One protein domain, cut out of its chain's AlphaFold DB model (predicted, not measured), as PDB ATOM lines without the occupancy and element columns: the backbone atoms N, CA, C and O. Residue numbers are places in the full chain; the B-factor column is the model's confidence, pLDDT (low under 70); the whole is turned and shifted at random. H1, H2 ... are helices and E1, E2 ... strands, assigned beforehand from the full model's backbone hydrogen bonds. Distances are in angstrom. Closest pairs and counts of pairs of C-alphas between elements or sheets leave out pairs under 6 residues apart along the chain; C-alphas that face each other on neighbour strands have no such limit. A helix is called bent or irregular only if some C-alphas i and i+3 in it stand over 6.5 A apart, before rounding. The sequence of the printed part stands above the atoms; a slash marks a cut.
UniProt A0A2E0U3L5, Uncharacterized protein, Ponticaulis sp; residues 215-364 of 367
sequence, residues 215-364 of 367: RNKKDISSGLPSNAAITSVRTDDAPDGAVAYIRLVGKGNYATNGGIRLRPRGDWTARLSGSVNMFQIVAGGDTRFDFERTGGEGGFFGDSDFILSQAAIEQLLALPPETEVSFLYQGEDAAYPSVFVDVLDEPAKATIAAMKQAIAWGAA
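What this domain is: This is residues 215 to 364 of the 367 residues of an uncharacterized protein of Ponticaulis sp (UniProt A0A2E0U3L5). One long antiparallel sheet of ten strands is bent back on itself into a half-open, barrel-like curl, and two helices, H1 and H2, sit on one and the same face of it, towards the end where E3, E5 and E9 begin. One leaf, E1 to E5 with E8, faces a smaller leaf of E6, E9 and E10, and the long strand E7 is the hinge; the edges E1 and E10 stay apart. The 150 printed residues hold, along the chain, E1 to E8, H1, E9, E10 and H2, and the sheet's order is E1, E2, E3, E4, E5, E8, E7, E6, E9, E10. The class is mixed, helices and strands, and the whole is compact and rounded, with a radius of gyration of the C-alphas of 14.5 A and spans of 42 by 32 by 28 A.

How they stand to each other: E1, residues 215 to 220, is an edge strand and forms a hairpin with E2, residues 230 to 235, with N 218 and O 232 2.8 A apart, within hydrogen-bond range. E3, residues 244 to 249, is the antiparallel neighbour of E2 at 146 degrees, with N 231 and O 245 at 2.9 A. E4, residues 257 to 262, pairs with E3 through N 246 and O 260, 2.9 A, and E5, residues 268 to 273, pairs with E4 through N 261 and O 269, 2.8 A. E1 to E5 are a meander, each strand the antiparallel neighbour of the one before. E6, residues 276 to 283, meets E5 only through their link. E7, residues 287 to 295, pairs with E6 over its residues 287 to 291, with N 289 and O 281 at 2.8 A. E8, residues 303 to 308, pairs with E7 over residues 292 to 295 of E7, with N 307 and O 292 at 2.8 A, and with E5, with N 270 and O 306 at 2.8 A. E6, E7 and E8 are a second meander, and E5 to E8 a Greek key, in which the first of four strands is the antiparallel neighbour of the fourth. H1, residues 310 to 318, is on the sheet at a height of 8.4 A, over none of the strands, but only just: 2 of its C-alphas fall on E7 and 2 on E6. E9, residues 324 to 331, pairs with E6 through N 280 and O 328, 2.9 A. E10, residues 349 to 351, is the other edge strand and pairs with E9 through N 325 and O 350, 2.8 A. H2, residues 352 to 362, is on the same face as H1; its closest C-alphas to E2 are those of Gly 362 and Arg 234, 4.6 A apart. H1 and H2 only just touch, with 3 pairs of C-alphas within 8 A, the closest those of Leu 317 and Ile 352 at 6.3 A; they run opposite ways at a steep tilt of 63 degrees. In both helices every O i to N i+4 pair is within hydrogen-bond range.

Where its parts are: E1 begins at C-alpha 215, (277.996, 145.487, 248.651). E7 is the longest strand, 24.8 A from C-alpha 287, (252.831, 147.357, 273.570), to C-alpha 295. E9 measures 23.6 A and E6 20.3 A, while H1 measures 12.1 A. H2 measures 15.4 A and ends at C-alpha 362, (273.229, 143.314, 257.250).

The domain as a whole: The C-alphas of Asp 236 and Ala 335 are the two farthest apart, 43.7 A. The printed part has no cut. The link from E9 to E10, residues 332 to 348, is long; its residues 338 to 339 pair antiparallel with residues 328 to 329 of E9. The sheet is strongly twisted and curled. Mean pLDDT of the printed part is 88.6, with residues 236 to 240 and 253 to 254 under 70.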
ATOM      1  N   ARG A 215     277.474 146.645 249.389       79.12
ATOM      2  CA  ARG A 215     277.996 145.487 248.651       79.12
ATOM      3  C   ARG A 215     276.951 144.421 248.379       79.12
ATOM      4  O   ARG A 215     277.042 143.726 247.372       79.12
ATOM      5  N   ASN A 216     275.962 144.268 249.258       79.94
ATOM      6  CA  ASN A 216     274.924 143.252 249.106       79.94
ATOM      7  C   ASN A 216     273.573 143.760 249.614       79.94
ATOM      8  O   ASN A 216     273.524 144.572 250.538       79.94
ATOM      9  N   LYS A 217     272.483 143.256 249.034       81.56
ATOM     10  CA  LYS A 217     271.103 143.575 249.411       81.56
ATOM     11  C   LYS A 217     270.277 142.297 249.484       81.56
ATOM     12  O   LYS A 217     270.348 141.441 248.601       81.56
ATOM     13  N   LYS A 218     269.433 142.207 250.507       82.50
ATOM     14  CA  LYS A 218     268.492 141.111 250.703       82.50
ATOM     15  C   LYS A 218     267.172 141.632 251.246       82.50
ATOM     16  O   LYS A 218     267.140 142.259 252.299       82.50
ATOM     17  N   ASP A 219     266.084 141.309 250.564       85.31
ATOM     18  CA  ASP A 219     264.750 141.536 251.108       85.31
ATOM     19  C   ASP A 219     264.407 140.415 252.100       85.31
ATOM     20  O   ASP A 219     264.653 139.229 251.848       85.31
ATOM     21  N   ILE A 220     263.903 140.807 253.265       87.56
ATOM     22  CA  ILE A 220     263.577 139.925 254.379       87.56
ATOM     23  C   ILE A 220     262.060 139.822 254.468       87.56
ATOM     24  O   ILE A 220     261.363 140.824 254.599       87.56
ATOM     25  N   SER A 221     261.556 138.593 254.391       86.88
ATOM     26  CA  SER A 221     260.134 138.310 254.558       86.88
ATOM     27  C   SER A 221     259.832 137.992 256.017       86.88
ATOM     28  O   SER A 221     260.520 137.172 256.625       86.88
ATOM     29  N   SER A 222     258.771 138.590 256.557       83.44
ATOM     30  CA  SER A 222     258.188 138.198 257.845       83.44
ATOM     31  C   SER A 222     257.316 136.947 257.766       83.44
ATOM     32  O   SER A 222     256.919 136.431 258.806       83.44
ATOM     33  N   GLY A 223     257.024 136.445 256.561       83.62
ATOM     34  CA  GLY A 223     256.165 135.277 256.358       83.62
ATOM     35  C   GLY A 223     254.680 135.529 256.639       83.62
ATOM     36  O   GLY A 223     253.894 134.586 256.563       83.62
ATOM     37  N   LEU A 224     254.283 136.770 256.940       84.56
ATOM     38  CA  LEU A 224     252.880 137.133 257.138       84.56
ATOM     39  C   LEU A 224     252.193 137.354 255.777       84.56
ATOM     40  O   LEU A 224     252.870 137.607 254.780       84.56
ATOM     41  N   PRO A 225     250.855 137.264 255.699       80.94
ATOM     42  CA  PRO A 225     250.122 137.577 254.472       80.94
ATOM     43  C   PRO A 225     250.234 139.052 254.062       80.94
ATOM     44  O   PRO A 225     250.448 139.332 252.888       80.94
ATOM     45  N   SER A 226     250.139 139.966 255.036       84.38
ATOM     46  CA  SER A 226     250.430 141.395 254.869       84.38
ATOM     47  C   SER A 226     251.788 141.697 255.486       84.38
ATOM     48  O   SER A 226     251.995 141.436 256.675       84.38
ATOM     49  N   ASN A 227     252.716 142.226 254.689       83.94
ATOM     50  CA  ASN A 227     254.100 142.435 255.110       83.94
ATOM     51  C   ASN A 227     254.571 143.862 254.842       83.94
ATOM     52  O   ASN A 227     254.518 144.358 253.718       83.94
ATOM     53  N   ALA A 228     255.171 144.467 255.859       86.25
ATOM     54  CA  ALA A 228     256.056 145.598 255.677       86.25
ATOM     55  C   ALA A 228     257.295 145.146 254.894       86.25
ATOM     56  O   ALA A 228     257.913 144.124 255.203       86.25
ATOM     57  N   ALA A 229     257.672 145.913 253.874       86.12
ATOM     58  CA  ALA A 229     258.850 145.603 253.076       86.12
ATOM     59  C   ALA A 229     260.121 145.941 253.870       86.12
ATOM     60  O   ALA A 229     260.451 147.117 254.048       86.12
ATOM     61  N   ILE A 230     260.831 144.906 254.334       89.25
ATOM     62  CA  ILE A 230     262.127 145.036 255.004       89.25
ATOM     63  C   ILE A 230     263.237 144.707 254.009       89.25
ATOM     64  O   ILE A 230     263.394 143.562 253.588       89.25
ATOM     65  N   THR A 231     264.048 145.700 253.667       87.19
ATOM     66  CA  THR A 231     265.272 145.511 252.886       87.19
ATOM     67  C   THR A 231     266.467 145.589 253.824       87.19
ATOM     68  O   THR A 231     266.652 146.595 254.495       87.19
ATOM     69  N   SER A 232     267.313 144.565 253.847       87.62
ATOM     70  CA  SER A 232     268.614 144.612 254.506       87.62
ATOM     71  C   SER A 232     269.734 144.817 253.495       87.62
ATOM     72  O   SER A 232     269.670 144.313 252.371       87.62
ATOM     73  N   VAL A 233     270.767 145.546 253.900       83.94
ATOM     74  CA  VAL A 233     271.964 145.786 253.105       83.94
ATOM     75  C   VAL A 233     273.217 145.526 253.929       83.94
ATOM     76  O   VAL A 233     273.237 145.728 255.142       83.94
ATOM     77  N   ARG A 234     274.277 145.099 253.252       82.19
ATOM     78  CA  ARG A 234     275.637 145.102 253.793       82.19
ATOM     79  C   ARG A 234     276.366 146.287 253.189       82.19
ATOM     80  O   ARG A 234     276.408 146.399 251.964       82.19
ATOM     81  N   THR A 235     276.921 147.145 254.029       74.56
ATOM     82  CA  THR A 235     277.674 148.333 253.611       74.56
ATOM     83  C   THR A 235     279.169 148.030 253.539       74.56
ATOM     84  O   THR A 235     279.639 147.050 254.132       74.56
ATOM     85  N   ASP A 236     279.903 148.832 252.768       67.56
ATOM     86  CA  ASP A 236     281.369 148.772 252.726       67.56
ATOM     87  C   ASP A 236     281.999 149.512 253.923       67.56
ATOM     88  O   ASP A 236     283.027 149.079 254.440       67.56
ATOM     89  N   ASP A 237     281.340 150.572 254.410       54.75
ATOM     90  CA  ASP A 237     281.992 151.606 255.225       54.75
ATOM     91  C   ASP A 237     281.560 151.678 256.705       54.75
ATOM     92  O   ASP A 237     282.132 152.467 257.457       54.75
ATOM     93  N   ALA A 238     280.580 150.894 257.185       54.50
ATOM     94  CA  ALA A 238     280.164 151.001 258.594       54.50
ATOM     95  C   ALA A 238     279.439 149.759 259.156       54.50
ATOM     96  O   ALA A 238     278.241 149.605 258.907       54.50
ATOM     97  N   PRO A 239     280.080 148.933 260.014       56.09
ATOM     98  CA  PRO A 239     279.370 147.888 260.758       56.09
ATOM     99  C   PRO A 239     278.337 148.459 261.746       56.09
ATOM    100  O   PRO A 239     277.390 147.765 262.099       56.09
ATOM    101  N   ASP A 240     278.492 149.721 262.166       63.38
ATOM    102  CA  ASP A 240     277.574 150.406 263.088       63.38
ATOM    103  C   ASP A 240     276.572 151.339 262.362       63.38
ATOM    104  O   ASP A 240     275.765 152.017 262.998       63.38
ATOM    105  N   GLY A 241     276.608 151.387 261.022       74.88
ATOM    106  CA  GLY A 241     275.672 152.162 260.206       74.88
ATOM    107  C   GLY A 241     274.263 151.563 260.179       74.88
ATOM    108  O   GLY A 241     273.973 150.543 260.802       74.88
ATOM    109  N   ALA A 242     273.352 152.189 259.430       81.19
ATOM    110  CA  ALA A 242     272.089 151.528 259.119       81.19
ATOM    111  C   ALA A 242     272.358 150.320 258.210       81.19
ATOM    112  O   ALA A 242     273.131 150.413 257.262       81.19
ATOM    113  N   VAL A 243     271.722 149.191 258.512       85.25
ATOM    114  CA  VAL A 243     271.914 147.913 257.800       85.25
ATOM    115  C   VAL A 243     270.599 147.307 257.314       85.25
ATOM    116  O   VAL A 243     270.577 146.272 256.644       85.25
ATOM    117  N   ALA A 244     269.471 147.912 257.678       88.88
ATOM    118  CA  ALA A 244     268.168 147.545 257.154       88.88
ATOM    119  C   ALA A 244     267.198 148.727 257.155       88.88
ATOM    120  O   ALA A 244     267.373 149.700 257.885       88.88
ATOM    121  N   TYR A 245     266.214 148.656 256.266       88.38
ATOM    122  CA  TYR A 245     265.227 149.685 255.996       88.38
ATOM    123  C   TYR A 245     263.853 149.041 255.956       88.38
ATOM    124  O   TYR A 245     263.646 148.077 255.217       88.38
ATOM    125  N   ILE A 246     262.922 149.587 256.725       90.94
ATOM    126  CA  ILE A 246     261.508 149.231 256.646       90.94
ATOM    127  C   ILE A 246     260.809 150.332 255.865       90.94
ATOM    128  O   ILE A 246     260.766 151.473 256.326       90.94
ATOM    129  N   ARG A 247     260.269 150.000 254.690       88.31
ATOM    130  CA  ARG A 247     259.486 150.950 253.895       88.31
ATOM    131  C   ARG A 247     258.105 151.128 254.517       88.31
ATOM    132  O   ARG A 247     257.415 150.148 254.779       88.31
ATOM    133  N   LEU A 248     257.701 152.382 254.680       90.00
ATOM    134  CA  LEU A 248     256.404 152.780 255.206       90.00
ATOM    135  C   LEU A 248     255.622 153.499 254.107       90.00
ATOM    136  O   LEU A 248     256.104 154.473 253.527       90.00
ATOM    137  N   VAL A 249     254.431 152.990 253.802       88.88
ATOM    138  CA  VAL A 249     253.549 153.537 252.768       88.88
ATOM    139  C   VAL A 249     252.213 153.870 253.402       88.88
ATOM    140  O   VAL A 249     251.583 153.018 254.027       88.88
ATOM    141  N   GLY A 250     251.810 155.130 253.330       86.69
ATOM    142  CA  GLY A 250     250.516 155.557 253.840       86.69
ATOM    143  C   GLY A 250     249.413 155.281 252.822       86.69
ATOM    144  O   GLY A 250     249.656 155.177 251.622       86.69
ATOM    145  N   LYS A 251     248.168 155.202 253.295       85.12
ATOM    146  CA  LYS A 251     247.009 154.968 252.430       85.12
ATOM    147  C   LYS A 251     246.552 156.252 251.723       85.12
ATOM    148  O   LYS A 251     246.183 157.220 252.386       85.12
ATOM    149  N   GLY A 252     246.486 156.224 250.389       76.62
ATOM    150  CA  GLY A 252     245.918 157.290 249.546       76.62
ATOM    151  C   GLY A 252     246.941 158.124 248.757       76.62
ATOM    152  O   GLY A 252     248.144 158.037 248.965       76.62
ATOM    153  N   ASN A 253     246.450 158.967 247.840       64.56
ATOM    154  CA  ASN A 253     247.275 159.686 246.847       64.56
ATOM    155  C   ASN A 253     248.208 160.770 247.423       64.56
ATOM    156  O   ASN A 253     249.117 161.218 246.732       64.56
ATOM    157  N   TYR A 254     247.979 161.194 248.664       69.44
ATOM    158  CA  TYR A 254     248.760 162.222 249.363       69.44
ATOM    159  C   TYR A 254     249.199 161.737 250.744       69.44
ATOM    160  O   TYR A 254     249.246 162.498 251.707       69.44
ATOM    161  N   ALA A 255     249.410 160.431 250.864       77.69
ATOM    162  CA  ALA A 255     249.663 159.824 252.148       77.69
ATOM    163  C   ALA A 255     251.088 160.086 252.638       77.69
ATOM    164  O   ALA A 255     252.027 160.215 251.850       77.69
ATOM    165  N   THR A 256     251.243 160.099 253.960       87.25
ATOM    166  CA  THR A 256     252.547 160.042 254.614       87.25
ATOM    167  C   THR A 256     253.275 158.777 254.183       87.25
ATOM    168  O   THR A 256     252.771 157.672 254.360       87.25
ATOM    169  N   ASN A 257     254.471 158.934 253.636       88.88
ATOM    170  CA  ASN A 257     255.363 157.850 253.251       88.88
ATOM    171  C   ASN A 257     256.697 158.025 253.963       88.88
ATOM    172  O   ASN A 257     257.015 159.107 254.445       88.88
ATOM    173  N   GLY A 258     257.508 156.980 254.002       87.88
ATOM    174  CA  GLY A 258     258.860 157.100 254.523       87.88
ATOM    175  C   GLY A 258     259.463 155.756 254.856       87.88
ATOM    176  O   GLY A 258     259.199 154.751 254.185       87.88
ATOM    177  N   GLY A 259     260.259 155.731 255.918       90.75
ATOM    178  CA  GLY A 259     260.770 154.476 256.434       90.75
ATOM    179  C   GLY A 259     261.641 154.591 257.666       90.75
ATOM    180  O   GLY A 259     262.009 155.680 258.100       90.75
ATOM    181  N   ILE A 260     261.957 153.421 258.214       92.12
ATOM    182  CA  ILE A 260     262.765 153.250 259.424       92.12
ATOM    183  C   ILE A 260     264.117 152.681 259.024       92.12
ATOM    184  O   ILE A 260     264.178 151.636 258.379       92.12
ATOM    185  N   ARG A 261     265.195 153.329 259.451       89.62
ATOM    186  CA  ARG A 261     266.563 152.826 259.333       89.62
ATOM    187  C   ARG A 261     266.931 152.068 260.601       89.62
ATOM    188  O   ARG A 261     267.018 152.654 261.679       89.62
ATOM    189  N   LEU A 262     267.159 150.769 260.450       91.31
ATOM    190  CA  LEU A 262     267.572 149.872 261.519       91.31
ATOM    191  C   LEU A 262     269.096 149.814 261.574       91.31
ATOM    192  O   LEU A 262     269.755 149.575 260.557       91.31
ATOM    193  N   ARG A 263     269.641 149.994 262.773       88.81
ATOM    194  CA  ARG A 263     271.072 149.876 263.065       88.81
ATOM    195  C   ARG A 263     271.332 148.683 263.986       88.81
ATOM    196  O   ARG A 263     270.457 148.361 264.795       88.81
ATOM    197  N   PRO A 264     272.515 148.045 263.913       87.69
ATOM    198  CA  PRO A 264     272.908 147.008 264.867       87.69
ATOM    199  C   PRO A 264     273.160 147.568 266.264       87.69
ATOM    200  O   PRO A 264     272.995 146.856 267.251       87.69
ATOM    201  N   ARG A 265     273.582 148.837 266.337       85.88
ATOM    202  CA  ARG A 265     273.887 149.570 267.564       85.88
ATOM    203  C   ARG A 265     273.436 151.024 267.445       85.88
ATOM    204  O   ARG A 265     273.388 151.568 266.343       85.88
ATOM    205  N   GLY A 266     273.161 151.640 268.591       87.44
ATOM    206  CA  GLY A 266     272.641 153.001 268.671       87.44
ATOM    207  C   GLY A 266     271.176 153.095 268.253       87.44
ATOM    208  O   GLY A 266     270.464 152.092 268.176       87.44
ATOM    209  N   ASP A 267     270.736 154.319 267.992       91.38
ATOM    210  CA  ASP A 267     269.323 154.594 267.778       91.38
ATOM    211  C   ASP A 267     268.860 154.252 266.360       91.38
ATOM    212  O   ASP A 267     269.617 154.327 265.382       91.38
ATOM    213  N   TRP A 268     267.579 153.931 266.233       94.44
ATOM    214  CA  TRP A 268     266.910 153.804 264.945       94.44
ATOM    215  C   TRP A 268     266.280 155.134 264.585       94.44
ATOM    216  O   TRP A 268     265.688 155.801 265.425       94.44
ATOM    217  N   THR A 269     266.385 155.507 263.317       92.81
ATOM    218  CA  THR A 269     265.855 156.781 262.822       92.81
ATOM    219  C   THR A 269     264.742 156.517 261.829       92.81
ATOM    220  O   THR A 269     264.902 155.644 260.973       92.81
ATOM    221  N   ALA A 270     263.672 157.296 261.870       92.56
ATOM    222  CA  ALA A 270     262.654 157.308 260.833       92.56
ATOM    223  C   ALA A 270     262.504 158.714 260.253       92.56
ATOM    224  O   ALA A 270     262.622 159.698 260.975       92.56
ATOM    225  N   ARG A 271     262.251 158.791 258.948       91.88
ATOM    226  CA  ARG A 271     261.893 160.029 258.247       91.88
ATOM    227  C   ARG A 271     260.588 159.779 257.517       91.88
ATOM    228  O   ARG A 271     260.472 158.769 256.815       91.88
ATOM    229  N   LEU A 272     259.620 160.660 257.720       91.06
ATOM    230  CA  LEU A 272     258.275 160.575 257.162       91.06
ATOM    231  C   LEU A 272     257.955 161.854 256.385       91.06
ATOM    232  O   LEU A 272     258.356 162.934 256.799       91.06
ATOM    233  N   SER A 273     257.220 161.742 255.282       89.69
ATOM    234  CA  SER A 273     256.744 162.890 254.513       89.69
ATOM    235  C   SER A 273     255.517 163.532 255.163       89.69
ATOM    236  O   SER A 273     254.593 162.845 255.615       89.69
ATOM    237  N   GLY A 274     255.461 164.855 255.107       87.12
ATOM    238  CA  GLY A 274     254.431 165.681 255.716       87.12
ATOM    239  C   GLY A 274     254.662 165.933 257.206       87.12
ATOM    240  O   GLY A 274     255.624 165.466 257.815       87.12
ATOM    241  N   SER A 275     253.732 166.678 257.800       88.38
ATOM    242  CA  SER A 275     253.757 167.030 259.224       88.38
ATOM    243  C   SER A 275     253.161 165.920 260.080       88.38
ATOM    244  O   SER A 275     251.940 165.784 260.198       88.38
ATOM    245  N   VAL A 276     254.035 165.115 260.679       91.81
ATOM    246  CA  VAL A 276     253.676 164.004 261.563       91.81
ATOM    247  C   VAL A 276     254.022 164.398 262.997       91.81
ATOM    248  O   VAL A 276     255.156 164.769 263.292       91.81
ATOM    249  N   ASN A 277     253.049 164.321 263.906       91.12
ATOM    250  CA  ASN A 277     253.260 164.646 265.322       91.12
ATOM    251  C   ASN A 277     253.637 163.415 266.160       91.12
ATOM    252  O   ASN A 277     254.313 163.545 267.176       91.12
ATOM    253  N   MET A 278     253.229 162.227 265.716       94.69
ATOM    254  CA  MET A 278     253.453 160.963 266.403       94.69
ATOM    255  C   MET A 278     253.826 159.890 265.393       94.69
ATOM    256  O   MET A 278     253.145 159.709 264.382       94.69
ATOM    257  N   PHE A 279     254.855 159.120 265.725       97.06
ATOM    258  CA  PHE A 279     255.200 157.885 265.047       97.06
ATOM    259  C   PHE A 279     255.571 156.825 266.088       97.06
ATOM    260  O   PHE A 279     256.321 157.110 267.020       97.06
ATOM    261  N   GLN A 280     255.025 155.617 265.962       97.19
ATOM    262  CA  GLN A 280     255.231 154.545 266.940       97.19
ATOM    263  C   GLN A 280     255.216 153.161 266.285       97.19
ATOM    264  O   GLN A 280     254.505 152.913 265.304       97.19
ATOM    265  N   ILE A 281     255.962 152.235 266.884       97.75
ATOM    266  CA  ILE A 281     255.813 150.797 266.642       97.75
ATOM    267  C   ILE A 281     254.862 150.232 267.697       97.75
ATOM    268  O   ILE A 281     255.029 150.482 268.888       97.75
ATOM    269  N   VAL A 282     253.886 149.437 267.261       97.06
ATOM    270  CA  VAL A 282     252.974 148.701 268.146       97.06
ATOM    271  C   VAL A 282     253.259 147.211 268.011       97.06
ATOM    272  O   VAL A 282     253.051 146.641 266.942       97.06
ATOM    273  N   ALA A 283     253.735 146.583 269.081       96.31
ATOM    274  CA  ALA A 283     254.079 145.168 269.143       96.31
ATOM    275  C   ALA A 283     253.036 144.387 269.951       96.31
ATOM    276  O   ALA A 283     252.555 144.865 270.975       96.31
ATOM    277  N   GLY A 284     252.653 143.196 269.485       91.25
ATOM    278  CA  GLY A 284     251.671 142.350 270.184       91.25
ATOM    279  C   GLY A 284     250.249 142.931 270.250       91.25
ATOM    280  O   GLY A 284     249.377 142.349 270.881       91.25
ATOM    281  N   GLY A 285     250.003 144.057 269.569       85.06
ATOM    282  CA  GLY A 285     248.722 144.765 269.521       85.06
ATOM    283  C   GLY A 285     248.535 145.838 270.598       85.06
ATOM    284  O   GLY A 285     247.712 146.732 270.412       85.06
ATOM    285  N   ASP A 286     249.307 145.802 271.682       89.06
ATOM    286  CA  ASP A 286     249.115 146.662 272.855       89.06
ATOM    287  C   ASP A 286     250.380 147.412 273.295       89.06
ATOM    288  O   ASP A 286     250.288 148.551 273.758       89.06
ATOM    289  N   THR A 287     251.554 146.811 273.117       96.31
ATOM    290  CA  THR A 287     252.831 147.357 273.570       96.31
ATOM    291  C   THR A 287     253.326 148.400 272.580       96.31
ATOM    292  O   THR A 287     253.429 148.130 271.385       96.31
ATOM    293  N   ARG A 288     253.635 149.605 273.064       96.62
ATOM    294  CA  ARG A 288     253.961 150.762 272.221       96.62
ATOM    295  C   ARG A 288     255.396 151.211 272.427       96.62
ATOM    296  O   ARG A 288     255.874 151.277 273.555       96.62
ATOM    297  N   PHE A 289     256.041 151.542 271.320       97.94
ATOM    298  CA  PHE A 289     257.389 152.081 271.259       97.94
ATOM    299  C   PHE A 289     257.331 153.391 270.486       97.94
ATOM    300  O   PHE A 289     257.310 153.397 269.251       97.94
ATOM    301  N   ASP A 290     257.248 154.484 271.235       97.06
ATOM    302  CA  ASP A 290     257.127 155.825 270.681       97.06
ATOM    303  C   ASP A 290     258.479 156.305 270.160       97.06
ATOM    304  O   ASP A 290     259.502 156.199 270.843       97.06
ATOM    305  N   PHE A 291     258.480 156.849 268.947       98.00
ATOM    306  CA  PHE A 291     259.630 157.574 268.442       98.00
ATOM    307  C   PHE A 291     259.546 159.028 268.902       98.00
ATOM    308  O   PHE A 291     258.516 159.690 268.759       98.00
ATOM    309  N   GLU A 292     260.663 159.548 269.391       97.44
ATOM    310  CA  GLU A 292     260.819 160.962 269.690       97.44
ATOM    311  C   GLU A 292     260.982 161.740 268.383       97.44
ATOM    312  O   GLU A 292     261.828 161.405 267.552       97.44
ATOM    313  N   ARG A 293     260.179 162.790 268.187       95.12
ATOM    314  CA  ARG A 293     260.364 163.700 267.055       95.12
ATOM    315  C   ARG A 293     261.593 164.566 267.305       95.12
ATOM    316  O   ARG A 293     261.668 165.259 268.314       95.12
ATOM    317  N   THR A 294     262.526 164.560 266.364       93.94
ATOM    318  CA  THR A 294     263.815 165.265 266.482       93.94
ATOM    319  C   THR A 294     263.978 166.408 265.491       93.94
ATOM    320  O   THR A 294     264.822 167.276 265.700       93.94
ATOM    321  N   GLY A 295     263.154 166.450 264.442       90.88
ATOM    322  CA  GLY A 295     263.226 167.498 263.433       90.88
ATOM    323  C   GLY A 295     262.178 167.373 262.331       90.88
ATOM    324  O   GLY A 295     261.147 166.706 262.492       90.88
ATOM    325  N   GLY A 296     262.479 168.043 261.221       83.88
ATOM    326  CA  GLY A 296     261.678 168.103 260.003       83.88
ATOM    327  C   GLY A 296     260.927 169.421 259.812       83.88
ATOM    328  O   GLY A 296     260.672 170.164 260.769       83.88
ATOM    329  N   GLU A 297     260.594 169.723 258.562       81.50
ATOM    330  CA  GLU A 297     259.853 170.920 258.180       81.50
ATOM    331  C   GLU A 297     258.335 170.711 258.270       81.50
ATOM    332  O   GLU A 297     257.783 169.687 257.873       81.50
ATOM    333  N   GLY A 298     257.624 171.709 258.800       75.06
ATOM    334  CA  GLY A 298     256.162 171.699 258.830       75.06
ATOM    335  C   GLY A 298     255.534 171.915 257.446       75.06
ATOM    336  O   GLY A 298     256.166 172.391 256.506       75.06
ATOM    337  N   GLY A 299     254.241 171.625 257.339       73.44
ATOM    338  CA  GLY A 299     253.454 171.744 256.117       73.44
ATOM    339  C   GLY A 299     253.285 170.440 255.330       73.44
ATOM    340  O   GLY A 299     253.790 169.371 255.676       73.44
ATOM    341  N   PHE A 300     252.518 170.544 254.244       70.62
ATOM    342  CA  PHE A 300     252.107 169.410 253.411       70.62
ATOM    343  C   PHE A 300     253.263 168.773 252.623       70.62
ATOM    344  O   PHE A 300     253.299 167.558 252.465       70.62
ATOM    345  N   PHE A 301     254.208 169.592 252.154       77.69
ATOM    346  CA  PHE A 301     255.423 169.144 251.459       77.69
ATOM    347  C   PHE A 301     256.636 169.029 252.386       77.69
ATOM    348  O   PHE A 301     257.739 168.808 251.901       77.69
ATOM    349  N   GLY A 302     256.431 169.225 253.689       83.94
ATOM    350  CA  GLY A 302     257.486 169.089 254.678       83.94
ATOM    351  C   GLY A 302     257.802 167.630 254.986       83.94
ATOM    352  O   GLY A 302     257.329 166.700 254.326       83.94
ATOM    353  N   ASP A 303     258.572 167.434 256.037       88.44
ATOM    354  CA  ASP A 303     259.065 166.151 256.503       88.44
ATOM    355  C   ASP A 303     259.067 166.115 258.032       88.44
ATOM    356  O   ASP A 303     258.934 167.122 258.725       88.44
ATOM    357  N   SER A 304     259.176 164.923 258.597       91.75
ATOM    358  CA  SER A 304     259.258 164.730 260.038       91.75
ATOM    359  C   SER A 304     260.284 163.653 260.351       91.75
ATOM    360  O   SER A 304     260.164 162.515 259.888       91.75
ATOM    361  N   ASP A 305     261.278 164.021 261.159       93.31
ATOM    362  CA  ASP A 305     262.360 163.142 261.587       93.31
ATOM    363  C   ASP A 305     262.132 162.644 263.013       93.31
ATOM    364  O   ASP A 305     261.750 163.391 263.919       93.31
ATOM    365  N   PHE A 306     262.423 161.367 263.219       96.25
ATOM    366  CA  PHE A 306     262.083 160.611 264.413       96.25
ATOM    367  C   PHE A 306     263.233 159.705 264.845       96.25
ATOM    368  O   PHE A 306     263.934 159.138 264.004       96.25
ATOM    369  N   ILE A 307     263.387 159.509 266.154       96.75
ATOM    370  CA  ILE A 307     264.380 158.612 266.746       96.75
ATOM    371  C   ILE A 307     263.712 157.664 267.745       96.75
ATOM    372  O   ILE A 307     262.937 158.087 268.596       96.75
ATOM    373  N   LEU A 308     264.037 156.374 267.657       98.06
ATOM    374  CA  LEU A 308     263.740 155.389 268.692       98.06
ATOM    375  C   LEU A 308     265.025 155.089 269.457       98.06
ATOM    376  O   LEU A 308     265.999 154.613 268.870       98.06
ATOM    377  N   SER A 309     265.008 155.372 270.758       96.12
ATOM    378  CA  SER A 309     266.180 155.213 271.618       96.12
ATOM    379  C   SER A 309     266.668 153.765 271.683       96.12
ATOM    380  O   SER A 309     265.875 152.820 271.631       96.12
ATOM    381  N   GLN A 310     267.971 153.585 271.897       94.75
ATOM    382  CA  GLN A 310     268.571 152.267 272.107       94.75
ATOM    383  C   GLN A 310     267.850 151.437 273.188       94.75
ATOM    384  O   GLN A 310     267.608 150.250 272.983       94.75
ATOM    385  N   ALA A 311     267.444 152.044 274.306       95.88
ATOM    386  CA  ALA A 311     266.737 151.332 275.373       95.88
ATOM    387  C   ALA A 311     265.370 150.792 274.913       95.88
ATOM    388  O   ALA A 311     264.988 149.674 275.266       95.88
ATOM    389  N   ALA A 312     264.639 151.561 274.101       97.25
ATOM    390  CA  ALA A 312     263.372 151.121 273.524       97.25
ATOM    391  C   ALA A 312     263.583 150.026 272.465       97.25
ATOM    392  O   ALA A 312     262.810 149.072 272.407       97.25
ATOM    393  N   ILE A 313     264.660 150.111 271.679       97.38
ATOM    394  CA  ILE A 313     265.051 149.070 270.717       97.38
ATOM    395  C   ILE A 313     265.380 147.761 271.431       97.38
ATOM    396  O   ILE A 313     264.916 146.705 271.009       97.38
ATOM    397  N   GLU A 314     266.153 147.811 272.516       96.38
ATOM    398  CA  GLU A 314     266.497 146.631 273.311       96.38
ATOM    399  C   GLU A 314     265.243 145.954 273.874       96.38
ATOM    400  O   GLU A 314     265.114 144.734 273.786       96.38
ATOM    401  N   GLN A 315     264.277 146.734 274.368       97.38
ATOM    402  CA  GLN A 315     262.988 146.217 274.835       97.38
ATOM    403  C   GLN A 315     262.152 145.618 273.695       97.38
ATOM    404  O   GLN A 315     261.639 144.509 273.835       97.38
ATOM    405  N   LEU A 316     262.055 146.301 272.551       97.62
ATOM    406  CA  LEU A 316     261.338 145.817 271.368       97.62
ATOM    407  C   LEU A 316     261.933 144.497 270.866       97.62
ATOM    408  O   LEU A 316     261.216 143.528 270.624       97.62
ATOM    409  N   LEU A 317     263.258 144.432 270.742       96.94
ATOM    410  CA  LEU A 317     263.961 143.235 270.299       96.94
ATOM    411  C   LEU A 317     264.031 142.151 271.385       96.94
ATOM    412  O   LEU A 317     264.360 141.014 271.060       96.94
ATOM    413  N   ALA A 318     263.710 142.422 272.648       97.00
ATOM    414  CA  ALA A 318     263.596 141.380 273.672       97.00
ATOM    415  C   ALA A 318     262.295 140.565 273.555       97.00
ATOM    416  O   ALA A 318     262.210 139.472 274.117       97.00
ATOM    417  N   LEU A 319     261.306 141.062 272.805       97.81
ATOM    418  CA  LEU A 319     260.032 140.378 272.595       97.81
ATOM    419  C   LEU A 319     260.195 139.038 271.843       97.81
ATOM    420  O   LEU A 319     261.199 138.828 271.136       97.81
ATOM    421  N   PRO A 320     259.211 138.122 271.980       97.62
ATOM    422  CA  PRO A 320     259.207 136.850 271.269       97.62
ATOM    423  C   PRO A 320     259.383 137.012 269.747       97.62
ATOM    424  O   PRO A 320     258.858 137.963 269.162       97.62
ATOM    425  N   PRO A 321     260.123 136.112 269.068       96.56
ATOM    426  CA  PRO A 321     260.399 136.230 267.634       96.56
ATOM    427  C   PRO A 321     259.142 136.345 266.754       96.56
ATOM    428  O   PRO A 321     259.149 137.062 265.755       96.56
ATOM    429  N   GLU A 322     258.068 135.656 267.123       95.62
ATOM    430  CA  GLU A 322     256.783 135.624 266.427       95.62
ATOM    431  C   GLU A 322     255.897 136.848 266.685       95.62
ATOM    432  O   GLU A 322     254.863 136.990 266.036       95.62
ATOM    433  N   THR A 323     256.277 137.736 267.610       97.44
ATOM    434  CA  THR A 323     255.485 138.930 267.912       97.44
ATOM    435  C   THR A 323     255.350 139.809 266.671       97.44
ATOM    436  O   THR A 323     256.346 140.264 266.100       97.44
ATOM    437  N   GLU A 324     254.101 140.047 266.266       96.56
ATOM    438  CA  GLU A 324     253.772 140.961 265.178       96.56
ATOM    439  C   GLU A 324     253.987 142.411 265.613       96.56
ATOM    440  O   GLU A 324     253.620 142.805 266.726       96.56
ATOM    441  N   VAL A 325     254.536 143.209 264.705       96.44
ATOM    442  CA  VAL A 325     254.698 144.650 264.858       96.44
ATOM    443  C   VAL A 325     253.940 145.380 263.756       96.44
ATOM    444  O   VAL A 325     254.002 144.992 262.590       96.44
ATOM    445  N   SER A 326     253.224 146.433 264.135       95.44
ATOM    446  CA  SER A 326     252.540 147.368 263.238       95.44
ATOM    447  C   SER A 326     253.144 148.761 263.381       95.44
ATOM    448  O   SER A 326     253.708 149.099 264.424       95.44
ATOM    449  N   PHE A 327     252.989 149.586 262.351       96.00
ATOM    450  CA  PHE A 327     253.547 150.936 262.308       96.00
ATOM    451  C   PHE A 327     252.412 151.953 262.263       96.00
ATOM    452  O   PHE A 327     251.595 151.929 261.338       96.00
ATOM    453  N   LEU A 328     252.350 152.825 263.268       95.50
ATOM    454  CA  LEU A 328     251.309 153.840 263.387       95.50
ATOM    455  C   LEU A 328     251.916 155.231 263.295       95.50
ATOM    456  O   LEU A 328     252.986 155.487 263.844       95.50
ATOM    457  N   TYR A 329     251.188 156.139 262.659       94.94
ATOM    458  CA  TYR A 329     251.517 157.556 262.621       94.94
ATOM    459  C   TYR A 329     250.268 158.403 262.841       94.94
ATOM    460  O   TYR A 329     249.153 157.963 262.571       94.94
ATOM    461  N   GLN A 330     250.445 159.633 263.300       93.81
ATOM    462  CA  GLN A 330     249.378 160.624 263.358       93.81
ATOM    463  C   GLN A 330     249.891 161.928 262.742       93.81
ATOM    464  O   GLN A 330     250.975 162.409 263.072       93.81
ATOM    465  N   GLY A 331     249.139 162.460 261.779       89.38
ATOM    466  CA  GLY A 331     249.407 163.784 261.220       89.38
ATOM    467  C   GLY A 331     249.055 164.883 262.223       89.38
ATOM    468  O   GLY A 331     248.233 164.664 263.111       89.38
ATOM    469  N   GLU A 332     249.641 166.068 262.067       83.81
ATOM    470  CA  GLU A 332     249.429 167.207 262.975       83.81
ATOM    471  C   GLU A 332     247.941 167.581 263.145       83.81
ATOM    472  O   GLU A 332     247.483 167.764 264.271       83.81
ATOM    473  N   ASP A 333     247.168 167.559 262.053       82.94
ATOM    474  CA  ASP A 333     245.726 167.859 262.043       82.94
ATOM    475  C   ASP A 333     244.823 166.615 262.174       82.94
ATOM    476  O   ASP A 333     243.593 166.702 262.099       82.94
ATOM    477  N   ALA A 334     245.402 165.419 262.321       86.25
ATOM    478  CA  ALA A 334     244.634 164.180 262.333       86.25
ATOM    479  C   ALA A 334     244.046 163.904 263.724       86.25
ATOM    480  O   ALA A 334     244.761 163.867 264.722       86.25
ATOM    481  N   ALA A 335     242.744 163.613 263.792       87.50
ATOM    482  CA  ALA A 335     242.074 163.273 265.053       87.50
ATOM    483  C   ALA A 335     242.458 161.882 265.598       87.50
ATOM    484  O   ALA A 335     242.376 161.653 266.805       87.50
ATOM    485  N   TYR A 336     242.866 160.957 264.722       88.94
ATOM    486  CA  TYR A 336     243.192 159.575 265.077       88.94
ATOM    487  C   TYR A 336     244.478 159.104 264.386       88.94
ATOM    488  O   TYR A 336     244.722 159.492 263.238       88.94
ATOM    489  N   PRO A 337     245.270 158.231 265.038       92.38
ATOM    490  CA  PRO A 337     246.390 157.563 264.391       92.38
ATOM    491  C   PRO A 337     245.935 156.691 263.219       92.38
ATOM    492  O   PRO A 337     244.911 156.009 263.280       92.38
ATOM    493  N   SER A 338     246.739 156.690 262.166       93.19
ATOM    494  CA  SER A 338     246.620 155.831 260.994       93.19
ATOM    495  C   SER A 338     247.682 154.735 261.023       93.19
ATOM    496  O   SER A 338     248.732 154.880 261.647       93.19
ATOM    497  N   VAL A 339     247.406 153.634 260.328       93.62
ATOM    498  CA  VAL A 339     248.340 152.514 260.157       93.62
ATOM    499  C   VAL A 339     248.950 152.598 258.759       93.62
ATOM    500  O   VAL A 339     248.245 152.908 257.795       93.62
ATOM    501  N   PHE A 340     250.253 152.346 258.641       93.94
ATOM    502  CA  PHE A 340     250.892 152.176 257.334       93.94
ATOM    503  C   PHE A 340     250.417 150.882 256.667       93.94
ATOM    504  O   PHE A 340     250.137 149.897 257.347       93.94
ATOM    505  N   VAL A 341     250.334 150.878 255.341       91.81
ATOM    506  CA  VAL A 341     249.806 149.763 254.551       91.81
ATOM    507  C   VAL A 341     250.875 149.113 253.678       91.81
ATOM    508  O   VAL A 341     251.936 149.690 253.428       91.81
ATOM    509  N   ASP A 342     250.620 147.876 253.267       87.00
ATOM    510  CA  ASP A 342     251.447 147.134 252.329       87.00
ATOM    511  C   ASP A 342     251.028 147.401 250.869       87.00
ATOM    512  O   ASP A 342     250.234 148.293 250.568       87.00
ATOM    513  N   VAL A 343     251.591 146.636 249.931       81.00
ATOM    514  CA  VAL A 343     251.302 146.782 248.492       81.00
ATOM    515  C   VAL A 343     249.877 146.373 248.096       81.00
ATOM    516  O   VAL A 343     249.487 146.599 246.952       81.00
ATOM    517  N   LEU A 344     249.125 145.752 249.007       84.62
ATOM    518  CA  LEU A 344     247.736 145.331 248.838       84.62
ATOM    519  C   LEU A 344     246.759 146.230 249.617       84.62
ATOM    520  O   LEU A 344     245.589 145.877 249.737       84.62
ATOM    521  N   ASP A 345     247.217 147.382 250.123       86.31
ATOM    522  CA  ASP A 345     246.455 148.301 250.983       86.31
ATOM    523  C   ASP A 345     246.010 147.695 252.335       86.31
ATOM    524  O   ASP A 345     245.122 148.241 253.005       86.31
ATOM    525  N   GLU A 346     246.646 146.604 252.773       90.38
ATOM    526  CA  GLU A 346     246.414 145.968 254.074       90.38
ATOM    527  C   GLU A 346     247.371 146.527 255.137       90.38
ATOM    528  O   GLU A 346     248.466 146.970 254.793       90.38
ATOM    529  N   PRO A 347     247.030 146.515 256.442       91.31
ATOM    530  CA  PRO A 347     247.929 146.989 257.495       91.31
ATOM    531  C   PRO A 347     249.300 146.312 257.417       91.31
ATOM    532  O   PRO A 347     249.393 145.096 257.591       91.31
ATOM    533  N   ALA A 348     250.357 147.086 257.164       91.00
ATOM    534  CA  ALA A 348     251.710 146.573 257.017       91.00
ATOM    535  C   ALA A 348     252.228 146.061 258.361       91.00
ATOM    536  O   ALA A 348     252.311 146.810 259.340       91.00
ATOM    537  N   LYS A 349     252.620 144.787 258.385       94.06
ATOM    538  CA  LYS A 349     253.133 144.122 259.581       94.06
ATOM    539  C   LYS A 349     254.517 143.539 259.362       94.06
ATOM    540  O   LYS A 349     254.873 143.147 258.259       94.06
ATOM    541  N   ALA A 350     255.289 143.430 260.429       95.00
ATOM    542  CA  ALA A 350     256.504 142.627 260.452       95.00
ATOM    543  C   ALA A 350     256.519 141.732 261.691       95.00
ATOM    544  O   ALA A 350     255.621 141.799 262.526       95.00
ATOM    545  N   THR A 351     257.548 140.900 261.821       96.88
ATOM    546  CA  THR A 351     257.816 140.137 263.044       96.88
ATOM    547  C   THR A 351     259.144 140.562 263.651       96.88
ATOM    548  O   THR A 351     260.065 140.980 262.937       96.88
ATOM    549  N   ILE A 352     259.281 140.400 264.967       97.31
ATOM    550  CA  ILE A 352     260.559 140.617 265.657       97.31
ATOM    551  C   ILE A 352     261.661 139.729 265.063       97.31
ATOM    552  O   ILE A 352     262.794 140.181 264.892       97.31
ATOM    553  N   ALA A 353     261.335 138.491 264.676       96.94
ATOM    554  CA  ALA A 353     262.247 137.588 263.977       96.94
ATOM    555  C   ALA A 353     262.786 138.200 262.677       96.94
ATOM    556  O   ALA A 353     263.995 138.179 262.452       96.94
ATOM    557  N   ALA A 354     261.913 138.776 261.845       96.38
ATOM    558  CA  ALA A 354     262.307 139.393 260.583       96.38
ATOM    559  C   ALA A 354     263.206 140.618 260.800       96.38
ATOM    560  O   ALA A 354     264.228 140.759 260.130       96.38
ATOM    561  N   MET A 355     262.888 141.466 261.782       96.38
ATOM    562  CA  MET A 355     263.716 142.630 262.123       96.38
ATOM    563  C   MET A 355     265.103 142.208 262.629       96.38
ATOM    564  O   MET A 355     266.117 142.714 262.146       96.38
ATOM    565  N   LYS A 356     265.169 141.220 263.536       95.62
ATOM    566  CA  LYS A 356     266.436 140.636 264.014       95.62
ATOM    567  C   LYS A 356     267.237 140.020 262.875       95.62
ATOM    568  O   LYS A 356     268.443 140.231 262.798       95.62
ATOM    569  N   GLN A 357     266.580 139.277 261.986       94.81
ATOM    570  CA  GLN A 357     267.226 138.654 260.835       94.81
ATOM    571  C   GLN A 357     267.803 139.703 259.882       94.81
ATOM    572  O   GLN A 357     268.918 139.522 259.398       94.81
ATOM    573  N   ALA A 358     267.071 140.789 259.626       92.19
ATOM    574  CA  ALA A 358     267.544 141.890 258.799       92.19
ATOM    575  C   ALA A 358     268.798 142.533 259.404       92.19
ATOM    576  O   ALA A 358     269.818 142.641 258.732       92.19
ATOM    577  N   ILE A 359     268.767 142.870 260.694       92.25
ATOM    578  CA  ILE A 359     269.918 143.469 261.382       92.25
ATOM    579  C   ILE A 359     271.111 142.511 261.390       92.25
ATOM    580  O   ILE A 359     272.207 142.895 260.989       92.25
ATOM    581  N   ALA A 360     270.905 141.255 261.788       90.50
ATOM    582  CA  ALA A 360     271.970 140.260 261.864       90.50
ATOM    583  C   ALA A 360     272.588 139.966 260.491       90.50
ATOM    584  O   ALA A 360     273.802 139.800 260.381       90.50
ATOM    585  N   TRP A 361     271.772 139.909 259.434       88.06
ATOM    586  CA  TRP A 361     272.283 139.680 258.089       88.06
ATOM    587  C   TRP A 361     273.062 140.883 257.566       88.06
ATOM    588  O   TRP A 361     274.123 140.672 256.988       88.06
ATOM    589  N   GLY A 362     272.567 142.109 257.751       86.44
ATOM    590  CA  GLY A 362     273.229 143.314 257.250       86.44
ATOM    591  C   GLY A 362     274.487 143.701 258.037       86.44
ATOM    592  O   GLY A 362     275.442 144.212 257.459       86.44
ATOM    593  N   ALA A 363     274.535 143.375 259.333       84.88
ATOM    594  CA  ALA A 363     275.697 143.599 260.196       84.88
ATOM    595  C   ALA A 363     276.790 142.528 260.066       84.88
ATOM    596  O   ALA A 363     277.847 142.652 260.688       84.88
ATOM    597  N   ALA A 364     276.537 141.438 259.335       80.25
ATOM    598  CA  ALA A 364     277.486 140.337 259.296       80.25
ATOM    599  C   ALA A 364     278.783 140.782 258.588       80.25
ATOM    600  O   ALA A 364     278.719 141.329 257.475       80.25
TER     601      ALA A 364